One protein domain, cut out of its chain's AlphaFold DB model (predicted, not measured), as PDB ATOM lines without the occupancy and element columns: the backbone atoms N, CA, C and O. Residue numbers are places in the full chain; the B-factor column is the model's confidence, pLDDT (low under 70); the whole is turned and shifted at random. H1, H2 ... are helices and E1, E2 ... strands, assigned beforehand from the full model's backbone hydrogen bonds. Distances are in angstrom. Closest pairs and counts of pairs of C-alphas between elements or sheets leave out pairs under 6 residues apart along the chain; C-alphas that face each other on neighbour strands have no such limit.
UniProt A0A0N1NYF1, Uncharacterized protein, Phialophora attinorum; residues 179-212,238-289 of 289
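AT A GLANCE: This is residues 179 to 212 and 238 to 289 of the 289 residues of an uncharacterized protein of Phialophora attinorum (UniProt A0A0N1NYF1). Two small parts sit side by side in a flat model: a three-stranded antiparallel sheet with helix H2 running along over E4, and a two-stranded ladder, E1 with E2, that has the short helix H1 near it. Residues 186 to 191 stick out from the second part as a free loop, and H2 comes near the sheet with its residues 248 to 253. The printed part has 86 residues with five named strands and two named helices, in the order E1 H1 E2 E3 H2 E4 E5, and its class is mixed, helices and strands. The larger sheet has the order E3 - E4 - E5. The whole is only just loose, close to compact, with a radius of gyration of the C-alphas of 14.8 A and spans of 46 by 36 by 19 A.

HOW THE PARTS SIT: E1, residues 179 to 182, and E2, residues 208 to 211, are antiparallel neighbours at 143 degrees, with N 180 and O 210 within hydrogen-bond range at 3.0 A. Between them in the chain is H1, residues 192 to 195; its closest C-alpha pair with E2 is Ala 195 and Leu 210, 6.2 A apart. Residues 196 to 197 pair antiparallel with residues 209 to 210 of E2. The closest C-alphas of E1 and E3, residues 238 to 243, are those of Ala 179 and Ala 241, 7.9 A apart. E3 is antiparallel to E4, residues 267 to 275, at 159 degrees, with N 241 and O 271 2.8 A apart, within hydrogen-bond range. E4 and E5, residues 284 to 288, form a hairpin, antiparallel at 151 degrees, with N 268 and O 287 within range at 2.8 A. H2, residues 248 to 258, is on this sheet, over E4, at a height over the sheet of 10.2 A, with its local plane fitted to just 6 C-alphas. On the local plane it runs along the strands, at 18 degrees to E4. The closest C-alphas of H2 and E4 are those of Thr 249 and Ser 267, 5.6 A apart. E1 and H2 are apart, as are H1 and E4. In H2 every O i to N i+4 pair is within hydrogen-bond range; H1 is too short for such a pair.

IN THESE COORDINATES: E1 begins at C-alpha 179, (-26.707, 29.498, -31.735). E3 measures 16.3 A, H2 15.4 A, E4 23.7 A and E5 13.2 A from first to last C-alpha. E5 ends at C-alpha 288, (-23.300, 48.519, -31.102).

THE WHOLE: The two farthest C-alphas, those of His 191 and Gly 260, are 46.1 A apart. Residues 213 to 237 are not printed, and C-alphas 212 and 238 are 15.3 A apart across the cut. H1 to E2 is a long link. Confidence is low, under 70, at residues 184 to 195 and 212.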
ATOM      1  N   ALA A 179     -27.701  30.032 -30.817       82.12
ATOM      2  CA  ALA A 179     -26.707  29.498 -31.735       82.12
ATOM      3  C   ALA A 179     -25.447  29.111 -30.956       82.12
ATOM      4  O   ALA A 179     -24.939  29.888 -30.143       82.12
ATOM      5  N   GLU A 180     -24.923  27.918 -31.221       78.62
ATOM      6  CA  GLU A 180     -23.683  27.443 -30.613       78.62
ATOM      7  C   GLU A 180     -22.507  27.587 -31.583       78.62
ATOM      8  O   GLU A 180     -22.628  27.327 -32.781       78.62
ATOM      9  N   VAL A 181     -21.346  27.985 -31.058       78.00
ATOM     10  CA  VAL A 181     -20.096  28.051 -31.825       78.00
ATOM     11  C   VAL A 181     -19.334  26.745 -31.621       78.00
ATOM     12  O   VAL A 181     -18.764  26.513 -30.550       78.00
ATOM     13  N   GLN A 182     -19.294  25.893 -32.644       74.81
ATOM     14  CA  GLN A 182     -18.531  24.649 -32.589       74.81
ATOM     15  C   GLN A 182     -17.099  24.882 -33.073       74.81
ATOM     16  O   GLN A 182     -16.870  25.379 -34.173       74.81
ATOM     17  N   LYS A 183     -16.120  24.485 -32.253       75.44
ATOM     18  CA  LYS A 183     -14.705  24.456 -32.646       75.44
ATOM     19  C   LYS A 183     -14.421  23.207 -33.472       75.44
ATOM     20  O   LYS A 183     -14.939  22.141 -33.121       75.44
ATOM     21  N   PRO A 184     -13.558  23.284 -34.495       65.38
ATOM     22  CA  PRO A 184     -13.202  22.101 -35.243       65.38
ATOM     23  C   PRO A 184     -12.443  21.128 -34.342       65.38
ATOM     24  O   PRO A 184     -11.352  21.418 -33.852       65.38
ATOM     25  N   SER A 185     -13.053  19.973 -34.090       58.38
ATOM     26  CA  SER A 185     -12.381  18.834 -33.471       58.38
ATOM     27  C   SER A 185     -11.709  18.013 -34.570       58.38
ATOM     28  O   SER A 185     -12.275  17.836 -35.645       58.38
ATOM     29  N   ALA A 186     -10.520  17.465 -34.313       53.88
ATOM     30  CA  ALA A 186      -9.768  16.655 -35.282       53.88
ATOM     31  C   ALA A 186     -10.513  15.383 -35.762       53.88
ATOM     32  O   ALA A 186     -10.050  14.708 -36.676       53.88
ATOM     33  N   ALA A 187     -11.669  15.070 -35.167       50.78
ATOM     34  CA  ALA A 187     -12.538  13.945 -35.497       50.78
ATOM     35  C   ALA A 187     -13.924  14.390 -36.013       50.78
ATOM     36  O   ALA A 187     -14.937  13.791 -35.647       50.78
ATOM     37  N   ILE A 188     -14.015  15.468 -36.803       51.41
ATOM     38  CA  ILE A 188     -15.304  15.874 -37.385       51.41
ATOM     39  C   ILE A 188     -15.752  14.835 -38.415       51.41
ATOM     40  O   ILE A 188     -15.341  14.820 -39.573       51.41
ATOM     41  N   ASN A 189     -16.642  13.968 -37.942       52.59
ATOM     42  CA  ASN A 189     -17.551  13.179 -38.748       52.59
ATOM     43  C   ASN A 189     -18.331  14.113 -39.688       52.59
ATOM     44  O   ASN A 189     -18.865  15.140 -39.264       52.59
ATOM     45  N   THR A 190     -18.455  13.701 -40.945       52.53
ATOM     46  CA  THR A 190     -19.211  14.342 -42.039       52.53
ATOM     47  C   THR A 190     -20.641  14.773 -41.680       52.53
ATOM     48  O   THR A 190     -21.209  15.625 -42.354       52.53
ATOM     49  N   HIS A 191     -21.223  14.239 -40.604       48.84
ATOM     50  CA  HIS A 191     -22.571  14.566 -40.140       48.84
ATOM     51  C   HIS A 191     -22.707  15.937 -39.460       48.84
ATOM     52  O   HIS A 191     -23.768  16.543 -39.562       48.84
ATOM     53  N   ALA A 192     -21.666  16.463 -38.801       50.22
ATOM     54  CA  ALA A 192     -21.743  17.799 -38.186       50.22
ATOM     55  C   ALA A 192     -21.734  18.922 -39.240       50.22
ATOM     56  O   ALA A 192     -22.343  19.968 -39.040       50.22
ATOM     57  N   ALA A 193     -21.115  18.670 -40.398       52.50
ATOM     58  CA  ALA A 193     -21.098  19.601 -41.524       52.50
ATOM     59  C   ALA A 193     -22.492  19.829 -42.142       52.50
ATOM     60  O   ALA A 193     -22.708  20.852 -42.776       52.50
ATOM     61  N   GLN A 194     -23.447  18.912 -41.942       54.34
ATOM     62  CA  GLN A 194     -24.809  19.026 -42.486       54.34
ATOM     63  C   GLN A 194     -25.733  19.938 -41.666       54.34
ATOM     64  O   GLN A 194     -26.868  20.160 -42.068       54.34
ATOM     65  N   ALA A 195     -25.281  20.418 -40.505       63.44
ATOM     66  CA  ALA A 195     -26.059  21.269 -39.603       63.44
ATOM     67  C   ALA A 195     -25.416  22.653 -39.387       63.44
ATOM     68  O   ALA A 195     -25.877  23.416 -38.537       63.44
ATOM     69  N   ALA A 196     -24.326  22.937 -40.103       75.94
ATOM     70  CA  ALA A 196     -23.616  24.202 -40.036       75.94
ATOM     71  C   ALA A 196     -24.389  25.282 -40.791       75.94
ATOM     72  O   ALA A 196     -24.790  25.076 -41.932       75.94
ATOM     73  N   LEU A 197     -24.562  26.440 -40.161       81.50
ATOM     74  CA  LEU A 197     -25.079  27.618 -40.838       81.50
ATOM     75  C   LEU A 197     -23.972  28.224 -41.705       81.50
ATOM     76  O   LEU A 197     -22.876  28.510 -41.213       81.50
ATOM     77  N   ASP A 198     -24.287  28.464 -42.975       81.69
ATOM     78  CA  ASP A 198     -23.396  29.134 -43.920       81.69
ATOM     79  C   ASP A 198     -23.291  30.631 -43.585       81.69
ATOM     80  O   ASP A 198     -24.073  31.461 -44.047       81.69
ATOM     81  N   SER A 199     -22.314  30.977 -42.745       81.75
ATOM     82  CA  SER A 199     -21.948  32.366 -42.452       81.75
ATOM     83  C   SER A 199     -20.948  32.893 -43.485       81.75
ATOM     84  O   SER A 199     -19.974  32.227 -43.841       81.75
ATOM     85  N   ALA A 200     -21.131  34.139 -43.914       79.38
ATOM     86  CA  ALA A 200     -20.171  34.918 -44.690       79.38
ATOM     87  C   ALA A 200     -18.894  35.228 -43.893       79.38
ATOM     88  O   ALA A 200     -17.879  35.643 -44.460       79.38
ATOM     89  N   PHE A 201     -18.922  35.027 -42.576       77.19
ATOM     90  CA  PHE A 201     -17.758  35.137 -41.721       77.19
ATOM     91  C   PHE A 201     -17.141  33.759 -41.519       77.19
ATOM     92  O   PHE A 201     -17.709  32.866 -40.902       77.19
ATOM     93  N   THR A 202     -15.906  33.605 -41.978       74.00
ATOM     94  CA  THR A 202     -15.094  32.438 -41.649       74.00
ATOM     95  C   THR A 202     -14.335  32.699 -40.355       74.00
ATOM     96  O   THR A 202     -13.587  33.676 -40.234       74.00
ATOM     97  N   SER A 203     -14.491  31.842 -39.348       77.94
ATOM     98  CA  SER A 203     -13.602  31.922 -38.190       77.94
ATOM     99  C   SER A 203     -12.171  31.581 -38.630       77.94
ATOM    100  O   SER A 203     -11.969  30.581 -39.325       77.94
ATOM    101  N   PRO A 204     -11.144  32.343 -38.201       71.19
ATOM    102  CA  PRO A 204      -9.745  31.996 -38.471       71.19
ATOM    103  C   PRO A 204      -9.349  30.647 -37.851       71.19
ATOM    104  O   PRO A 204      -8.322  30.077 -38.202       71.19
ATOM    105  N   ARG A 205     -10.162  30.141 -36.917       78.69
ATOM    106  CA  ARG A 205      -9.986  28.851 -36.253       78.69
ATOM    107  C   ARG A 205     -10.867  27.753 -36.838       78.69
ATOM    108  O   ARG A 205     -10.894  26.681 -36.253       78.69
ATOM    109  N   GLY A 206     -11.588  28.012 -37.932       76.00
ATOM    110  CA  GLY A 206     -12.525  27.060 -38.537       76.00
ATOM    111  C   GLY A 206     -13.773  26.789 -37.693       76.00
ATOM    112  O   GLY A 206     -14.394  25.743 -37.846       76.00
ATOM    113  N   GLU A 207     -14.109  27.685 -36.762       80.12
ATOM    114  CA  GLU A 207     -15.359  27.610 -36.002       80.12
ATOM    115  C   GLU A 207     -16.569  27.838 -36.914       80.12
ATOM    116  O   GLU A 207     -16.518  28.664 -37.829       80.12
ATOM    117  N   ILE A 208     -17.654  27.126 -36.619       80.69
ATOM    118  CA  ILE A 208     -18.928  27.198 -37.341       80.69
ATOM    119  C   ILE A 208     -20.076  27.515 -36.380       80.69
ATOM    120  O   ILE A 208     -19.985  27.232 -35.182       80.69
ATOM    121  N   LEU A 209     -21.154  28.093 -36.913       83.00
ATOM    122  CA  LEU A 209     -22.400  28.319 -36.181       83.00
ATOM    123  C   LEU A 209     -23.336  27.125 -36.372       83.00
ATOM    124  O   LEU A 209     -23.550  26.680 -37.497       83.00
ATOM    125  N   LEU A 210     -23.905  26.632 -35.277       81.12
ATOM    126  CA  LEU A 210     -24.916  25.576 -35.268       81.12
ATOM    127  C   LEU A 210     -26.230  26.107 -34.699       81.12
ATOM    128  O   LEU A 210     -26.220  26.906 -33.759       81.12
ATOM    129  N   LEU A 211     -27.353  25.640 -35.247       80.75
ATOM    130  CA  LEU A 211     -28.686  26.054 -34.820       80.75
ATOM    131  C   LEU A 211     -29.280  25.074 -33.799       80.75
ATOM    132  O   LEU A 211     -29.418  23.880 -34.061       80.75
ATOM    133  N   GLY A 212     -29.730  25.589 -32.655       69.38
ATOM    134  CA  GLY A 212     -30.398  24.771 -31.644       69.38
ATOM    135  C   GLY A 212     -29.432  23.978 -30.751       69.38
ATOM    136  O   GLY A 212     -28.243  24.284 -30.706       69.38
ATOM    137  N   THR A 238     -36.321  32.743 -43.441       90.00
ATOM    138  CA  THR A 238     -35.186  33.643 -43.214       90.00
ATOM    139  C   THR A 238     -34.524  33.302 -41.882       90.00
ATOM    140  O   THR A 238     -35.220  33.091 -40.889       90.00
ATOM    141  N   LEU A 239     -33.192  33.265 -41.849       90.75
ATOM    142  CA  LEU A 239     -32.397  33.128 -40.629       90.75
ATOM    143  C   LEU A 239     -31.465  34.327 -40.505       90.75
ATOM    144  O   LEU A 239     -30.730  34.654 -41.440       90.75
ATOM    145  N   ILE A 240     -31.497  34.952 -39.332       91.75
ATOM    146  CA  ILE A 240     -30.639  36.077 -38.976       91.75
ATOM    147  C   ILE A 240     -29.787  35.637 -37.790       91.75
ATOM    148  O   ILE A 240     -30.323  35.292 -36.739       91.75
ATOM    149  N   ALA A 241     -28.470  35.634 -37.968       91.31
ATOM    150  CA  ALA A 241     -27.511  35.339 -36.920       91.31
ATOM    151  C   ALA A 241     -27.041  36.637 -36.261       91.31
ATOM    152  O   ALA A 241     -26.729  37.614 -36.941       91.31
ATOM    153  N   VAL A 242     -26.954  36.633 -34.931       91.06
ATOM    154  CA  VAL A 242     -26.342  37.713 -34.150       91.06
ATOM    155  C   VAL A 242     -25.138  37.134 -33.415       91.06
ATOM    156  O   VAL A 242     -25.295  36.261 -32.566       91.06
ATOM    157  N   HIS A 243     -23.928  37.571 -33.761       89.94
ATOM    158  CA  HIS A 243     -22.682  36.974 -33.264       89.94
ATOM    159  C   HIS A 243     -21.561  38.013 -33.122       89.94
ATOM    160  O   HIS A 243     -21.658  39.124 -33.619       89.94
ATOM    161  N   ASP A 244     -20.456  37.684 -32.452       86.62
ATOM    162  CA  ASP A 244     -19.330  38.611 -32.221       86.62
ATOM    163  C   ASP A 244     -18.300  38.632 -33.375       86.62
ATOM    164  O   ASP A 244     -17.116  38.941 -33.189       86.62
ATOM    165  N   GLY A 245     -18.725  38.239 -34.580       83.88
ATOM    166  CA  GLY A 245     -17.831  38.075 -35.726       83.88
ATOM    167  C   GLY A 245     -16.730  37.036 -35.483       83.88
ATOM    168  O   GLY A 245     -15.632  37.204 -36.010       83.88
ATOM    169  N   PHE A 246     -16.986  36.013 -34.655       84.94
ATOM    170  CA  PHE A 246     -15.998  35.012 -34.225       84.94
ATOM    171  C   PHE A 246     -14.819  35.652 -33.476       84.94
ATOM    172  O   PHE A 246     -13.644  35.433 -33.777       84.94
ATOM    173  N   GLY A 247     -15.153  36.517 -32.516       80.75
ATOM    174  CA  GLY A 247     -14.212  37.262 -31.679       80.75
ATOM    175  C   GLY A 247     -13.598  38.510 -32.322       80.75
ATOM    176  O   GLY A 247     -12.922  39.268 -31.621       80.75
ATOM    177  N   ARG A 248     -13.846  38.770 -33.612       81.88
ATOM    178  CA  ARG A 248     -13.281  39.925 -34.332       81.88
ATOM    179  C   ARG A 248     -13.789  41.256 -33.784       81.88
ATOM    180  O   ARG A 248     -13.001  42.190 -33.647       81.88
ATOM    181  N   THR A 249     -15.070  41.348 -33.421       84.00
ATOM    182  CA  THR A 249     -15.620  42.594 -32.861       84.00
ATOM    183  C   THR A 249     -15.027  42.886 -31.486       84.00
ATOM    184  O   THR A 249     -14.597  43.999 -31.211       84.00
ATOM    185  N   ARG A 250     -14.864  41.851 -30.656       82.81
ATOM    186  CA  ARG A 250     -14.220  41.966 -29.340       82.81
ATOM    187  C   ARG A 250     -12.762  42.398 -29.433       82.81
ATOM    188  O   ARG A 250     -12.280  43.114 -28.556       82.81
ATOM    189  N   GLU A 251     -12.034  41.924 -30.439       83.12
ATOM    190  CA  GLU A 251     -10.659  42.360 -30.668       83.12
ATOM    191  C   GLU A 251     -10.606  43.833 -31.078       83.12
ATOM    192  O   GLU A 251      -9.814  44.587 -30.509       83.12
ATOM    193  N   HIS A 252     -11.496  44.253 -31.980       82.50
ATOM    194  CA  HIS A 252     -11.641  45.651 -32.375       82.50
ATOM    195  C   HIS A 252     -11.959  46.556 -31.173       82.50
ATOM    196  O   HIS A 252     -11.214  47.499 -30.902       82.50
ATOM    197  N   ASP A 253     -12.978  46.210 -30.380       84.25
ATOM    198  CA  ASP A 253     -13.392  46.970 -29.193       84.25
ATOM    199  C   ASP A 253     -12.235  47.089 -28.174       84.25
ATOM    200  O   ASP A 253     -11.987  48.147 -27.588       84.25
ATOM    201  N   ARG A 254     -11.444  46.019 -27.997       84.75
ATOM    202  CA  ARG A 254     -10.242  46.036 -27.143       84.75
ATOM    203  C   ARG A 254      -9.148  46.951 -27.685       84.75
ATOM    204  O   ARG A 254      -8.458  47.594 -26.891       84.75
ATOM    205  N   GLN A 255      -8.935  46.971 -28.998       83.88
ATOM    206  CA  GLN A 255      -7.928  47.831 -29.615       83.88
ATOM    207  C   GLN A 255      -8.316  49.309 -29.517       83.88
ATOM    208  O   GLN A 255      -7.454  50.124 -29.185       83.88
ATOM    209  N   GLU A 256      -9.588  49.659 -29.729       83.25
ATOM    210  CA  GLU A 256     -10.066  51.035 -29.538       83.25
ATOM    211  C   GLU A 256      -9.897  51.495 -28.088       83.25
ATOM    212  O   GLU A 256      -9.344  52.567 -27.839       83.25
ATOM    213  N   LYS A 257     -10.261  50.644 -27.120       85.25
ATOM    214  CA  LYS A 257     -10.101  50.952 -25.694       85.25
ATOM    215  C   LYS A 257      -8.638  51.183 -25.304       85.25
ATOM    216  O   LYS A 257      -8.335  52.104 -24.552       85.25
ATOM    217  N   LYS A 258      -7.703  50.395 -25.854       87.19
ATOM    218  CA  LYS A 258      -6.254  50.589 -25.639       87.19
ATOM    219  C   LYS A 258      -5.722  51.894 -26.234       87.19
ATOM    220  O   LYS A 258      -4.754  52.433 -25.710       87.19
ATOM    221  N   LYS A 259      -6.340  52.403 -27.302       88.12
ATOM    222  CA  LYS A 259      -5.985  53.684 -27.933       88.12
ATOM    223  C   LYS A 259      -6.603  54.898 -27.224       88.12
ATOM    224  O   LYS A 259      -6.490  56.007 -27.734       88.12
ATOM    225  N   GLY A 260      -7.250  54.703 -26.072       86.12
ATOM    226  CA  GLY A 260      -7.957  55.770 -25.360       86.12
ATOM    227  C   GLY A 260      -9.261  56.192 -26.041       86.12
ATOM    228  O   GLY A 260      -9.745  57.292 -25.792       86.12
ATOM    229  N   GLY A 261      -9.816  55.348 -26.917       81.00
ATOM    230  CA  GLY A 261     -11.119  55.586 -27.524       81.00
ATOM    231  C   GLY A 261     -12.248  55.570 -26.484       81.00
ATOM    232  O   GLY A 261     -12.103  54.943 -25.429       81.00
ATOM    233  N   PRO A 262     -13.377  56.251 -26.762       78.12
ATOM    234  CA  PRO A 262     -14.552  56.191 -25.902       78.12
ATOM    235  C   PRO A 262     -15.061  54.748 -25.797       78.12
ATOM    236  O   PRO A 262     -14.995  53.995 -26.768       78.12
ATOM    237  N   ASP A 263     -15.574  54.361 -24.627       77.94
ATOM    238  CA  ASP A 263     -16.214  53.054 -24.452       77.94
ATOM    239  C   ASP A 263     -17.543  53.067 -25.218       77.94
ATOM    240  O   ASP A 263     -18.526  53.652 -24.764       77.94
ATOM    241  N   ARG A 264     -17.536  52.522 -26.439       75.00
ATOM    242  CA  ARG A 264     -18.704  52.528 -27.329       75.00
ATOM    243  C   ARG A 264     -19.685  51.397 -27.032       75.00
ATOM    244  O   ARG A 264     -20.720  51.365 -27.676       75.00
ATOM    245  N   GLY A 265     -19.396  50.515 -26.075       78.88
ATOM    246  CA  GLY A 265     -20.221  49.342 -25.798       78.88
ATOM    247  C   GLY A 265     -19.749  48.096 -26.547       78.88
ATOM    248  O   GLY A 265     -18.615  48.037 -27.026       78.88
ATOM    249  N   LYS A 266     -20.587  47.055 -26.585       85.88
ATOM    250  CA  LYS A 266     -20.222  45.770 -27.211       85.88
ATOM    251  C   LYS A 266     -20.677  45.753 -28.662       85.88
ATOM    252  O   LYS A 266     -21.872  45.851 -28.932       85.88
ATOM    253  N   SER A 267     -19.740  45.551 -29.582       89.06
ATOM    254  CA  SER A 267     -20.047  45.419 -31.003       89.06
ATOM    255  C   SER A 267     -20.463  43.980 -31.347       89.06
ATOM    256  O   SER A 267     -19.744  43.017 -31.059       89.06
ATOM    257  N   LEU A 268     -21.611  43.826 -32.001       90.75
ATOM    258  CA  LEU A 268     -22.149  42.577 -32.539       90.75
ATOM    259  C   LEU A 268     -22.291  42.682 -34.059       90.75
ATOM    260  O   LEU A 268     -22.483  43.759 -34.613       90.75
ATOM    261  N   ILE A 269     -22.206  41.547 -34.734       90.50
ATOM    262  CA  ILE A 269     -22.529  41.378 -36.144       90.50
ATOM    263  C   ILE A 269     -23.938  40.812 -36.231       90.50
ATOM    264  O   ILE A 269     -24.242  39.814 -35.582       90.50
ATOM    265  N   ILE A 270     -24.775  41.452 -37.041       92.50
ATOM    266  CA  ILE A 270     -26.067  40.918 -37.463       92.50
ATOM    267  C   ILE A 270     -25.907  40.501 -38.915       92.50
ATOM    268  O   ILE A 270     -25.548  41.332 -39.745       92.50
ATOM    269  N   GLU A 271     -26.169  39.238 -39.218       93.00
ATOM    270  CA  GLU A 271     -25.986  38.650 -40.540       93.00
ATOM    271  C   GLU A 271     -27.240  37.893 -40.984       93.00
ATOM    272  O   GLU A 271     -27.831  37.145 -40.210       93.00
ATOM    273  N   VAL A 272     -27.610  38.023 -42.257       91.94
ATOM    274  CA  VAL A 272     -28.604  37.150 -42.894       91.94
ATOM    275  C   VAL A 272     -27.910  35.892 -43.427       91.94
ATOM    276  O   VAL A 272     -27.312  35.914 -44.504       91.94
ATOM    277  N   VAL A 273     -28.011  34.788 -42.685       90.19
ATOM    278  CA  VAL A 273     -27.396  33.493 -43.052       90.19
ATOM    279  C   VAL A 273     -28.293  32.658 -43.967       90.19
ATOM    280  O   VAL A 273     -27.822  31.805 -44.708       90.19
ATOM    281  N   LYS A 274     -29.603  32.925 -43.962       90.69
ATOM    282  CA  LYS A 274     -30.554  32.292 -44.879       90.69
ATOM    283  C   LYS A 274     -31.629  33.279 -45.290       90.69
ATOM    284  O   LYS A 274     -32.207  33.949 -44.442       90.69
ATOM    285  N   ASP A 275     -31.951  33.296 -46.574       89.06
ATOM    286  CA  ASP A 275     -33.107  34.000 -47.118       89.06
ATOM    287  C   ASP A 275     -33.648  33.238 -48.331       89.06
ATOM    288  O   ASP A 275     -33.054  33.226 -49.409       89.06
ATOM    289  N   ARG A 276     -34.785  32.571 -48.133       84.75
ATOM    290  CA  ARG A 276     -35.458  31.757 -49.145       84.75
ATOM    291  C   ARG A 276     -36.110  32.600 -50.238       84.75
ATOM    292  O   ARG A 276     -36.258  32.107 -51.354       84.75
ATOM    293  N   ALA A 277     -36.514  33.832 -49.927       79.38
ATOM    294  CA  ALA A 277     -37.027  34.764 -50.931       79.38
ATOM    295  C   ALA A 277     -35.888  35.325 -51.801       79.38
ATOM    296  O   ALA A 277     -36.113  35.686 -52.956       79.38
ATOM    297  N   GLY A 278     -34.668  35.308 -51.263       80.94
ATOM    298  CA  GLY A 278     -33.434  35.653 -51.948       80.94
ATOM    299  C   GLY A 278     -33.133  37.152 -51.951       80.94
ATOM    300  O   GLY A 278     -34.001  38.005 -51.784       80.94
ATOM    301  N   GLY A 279     -31.860  37.468 -52.208       79.50
ATOM    302  CA  GLY A 279     -31.367  38.840 -52.373       79.50
ATOM    303  C   GLY A 279     -30.756  39.470 -51.118       79.50
ATOM    304  O   GLY A 279     -30.081  40.498 -51.238       79.50
ATOM    305  N   GLU A 280     -30.935  38.852 -49.945       85.62
ATOM    306  CA  GLU A 280     -30.411  39.369 -48.673       85.62
ATOM    307  C   GLU A 280     -29.333  38.485 -48.020       85.62
ATOM    308  O   GLU A 280     -28.673  38.958 -47.100       85.62
ATOM    309  N   VAL A 281     -29.108  37.243 -48.481       87.62
ATOM    310  CA  VAL A 281     -28.063  36.348 -47.927       87.62
ATOM    311  C   VAL A 281     -26.694  37.035 -47.936       87.62
ATOM    312  O   VAL A 281     -26.347  37.715 -48.903       87.62
ATOM    313  N   ALA A 282     -25.926  36.847 -46.861       85.94
ATOM    314  CA  ALA A 282     -24.621  37.463 -46.619       85.94
ATOM    315  C   ALA A 282     -24.645  38.995 -46.476       85.94
ATOM    316  O   ALA A 282     -23.586  39.623 -46.403       85.94
ATOM    317  N   ARG A 283     -25.823  39.635 -46.392       90.62
ATOM    318  CA  ARG A 283     -25.898  41.010 -45.887       90.62
ATOM    319  C   ARG A 283     -25.669  41.005 -44.391       90.62
ATOM    320  O   ARG A 283     -26.248  40.202 -43.660       90.62
ATOM    321  N   TRP A 284     -24.858  41.950 -43.943       92.12
ATOM    322  CA  TRP A 284     -24.537  42.105 -42.540       92.12
ATOM    323  C   TRP A 284     -24.383  43.573 -42.160       92.12
ATOM    324  O   TRP A 284     -24.126  44.439 -43.000       92.12
ATOM    325  N   CYS A 285     -24.537  43.851 -40.873       91.62
ATOM    326  CA  CYS A 285     -24.218  45.139 -40.282       91.62
ATOM    327  C   CYS A 285     -23.607  44.960 -38.889       91.62
ATOM    328  O   CYS A 285     -23.700  43.893 -38.279       91.62
ATOM    329  N   VAL A 286     -22.961  46.017 -38.398       89.31
ATOM    330  CA  VAL A 286     -22.465  46.080 -37.021       89.31
ATOM    331  C   VAL A 286     -23.528  46.751 -36.163       89.31
ATOM    332  O   VAL A 286     -23.960  47.866 -36.462       89.31
ATOM    333  N   TRP A 287     -23.931  46.082 -35.091       88.56
ATOM    334  CA  TRP A 287     -24.800  46.626 -34.064       88.56
ATOM    335  C   TRP A 287     -23.999  46.866 -32.790       88.56
ATOM    336  O   TRP A 287     -23.368  45.956 -32.261       88.56
ATOM    337  N   VAL A 288     -24.003  48.108 -32.318       84.56
ATOM    338  CA  VAL A 288     -23.300  48.519 -31.102       84.56
ATOM    339  C   VAL A 288     -24.328  48.626 -29.978       84.56
ATOM    340  O   VAL A 288     -25.295  49.380 -30.115       84.56
ATOM    341  N   GLN A 289     -24.138  47.828 -28.925       72.31
ATOM    342  CA  GLN A 289     -25.016  47.750 -27.753       72.31
ATOM    343  C   GLN A 289     -24.537  48.645 -26.614       72.31
ATOM    344  O   GLN A 289     -23.341  48.524 -26.255       72.31
TER     345      GLN A 289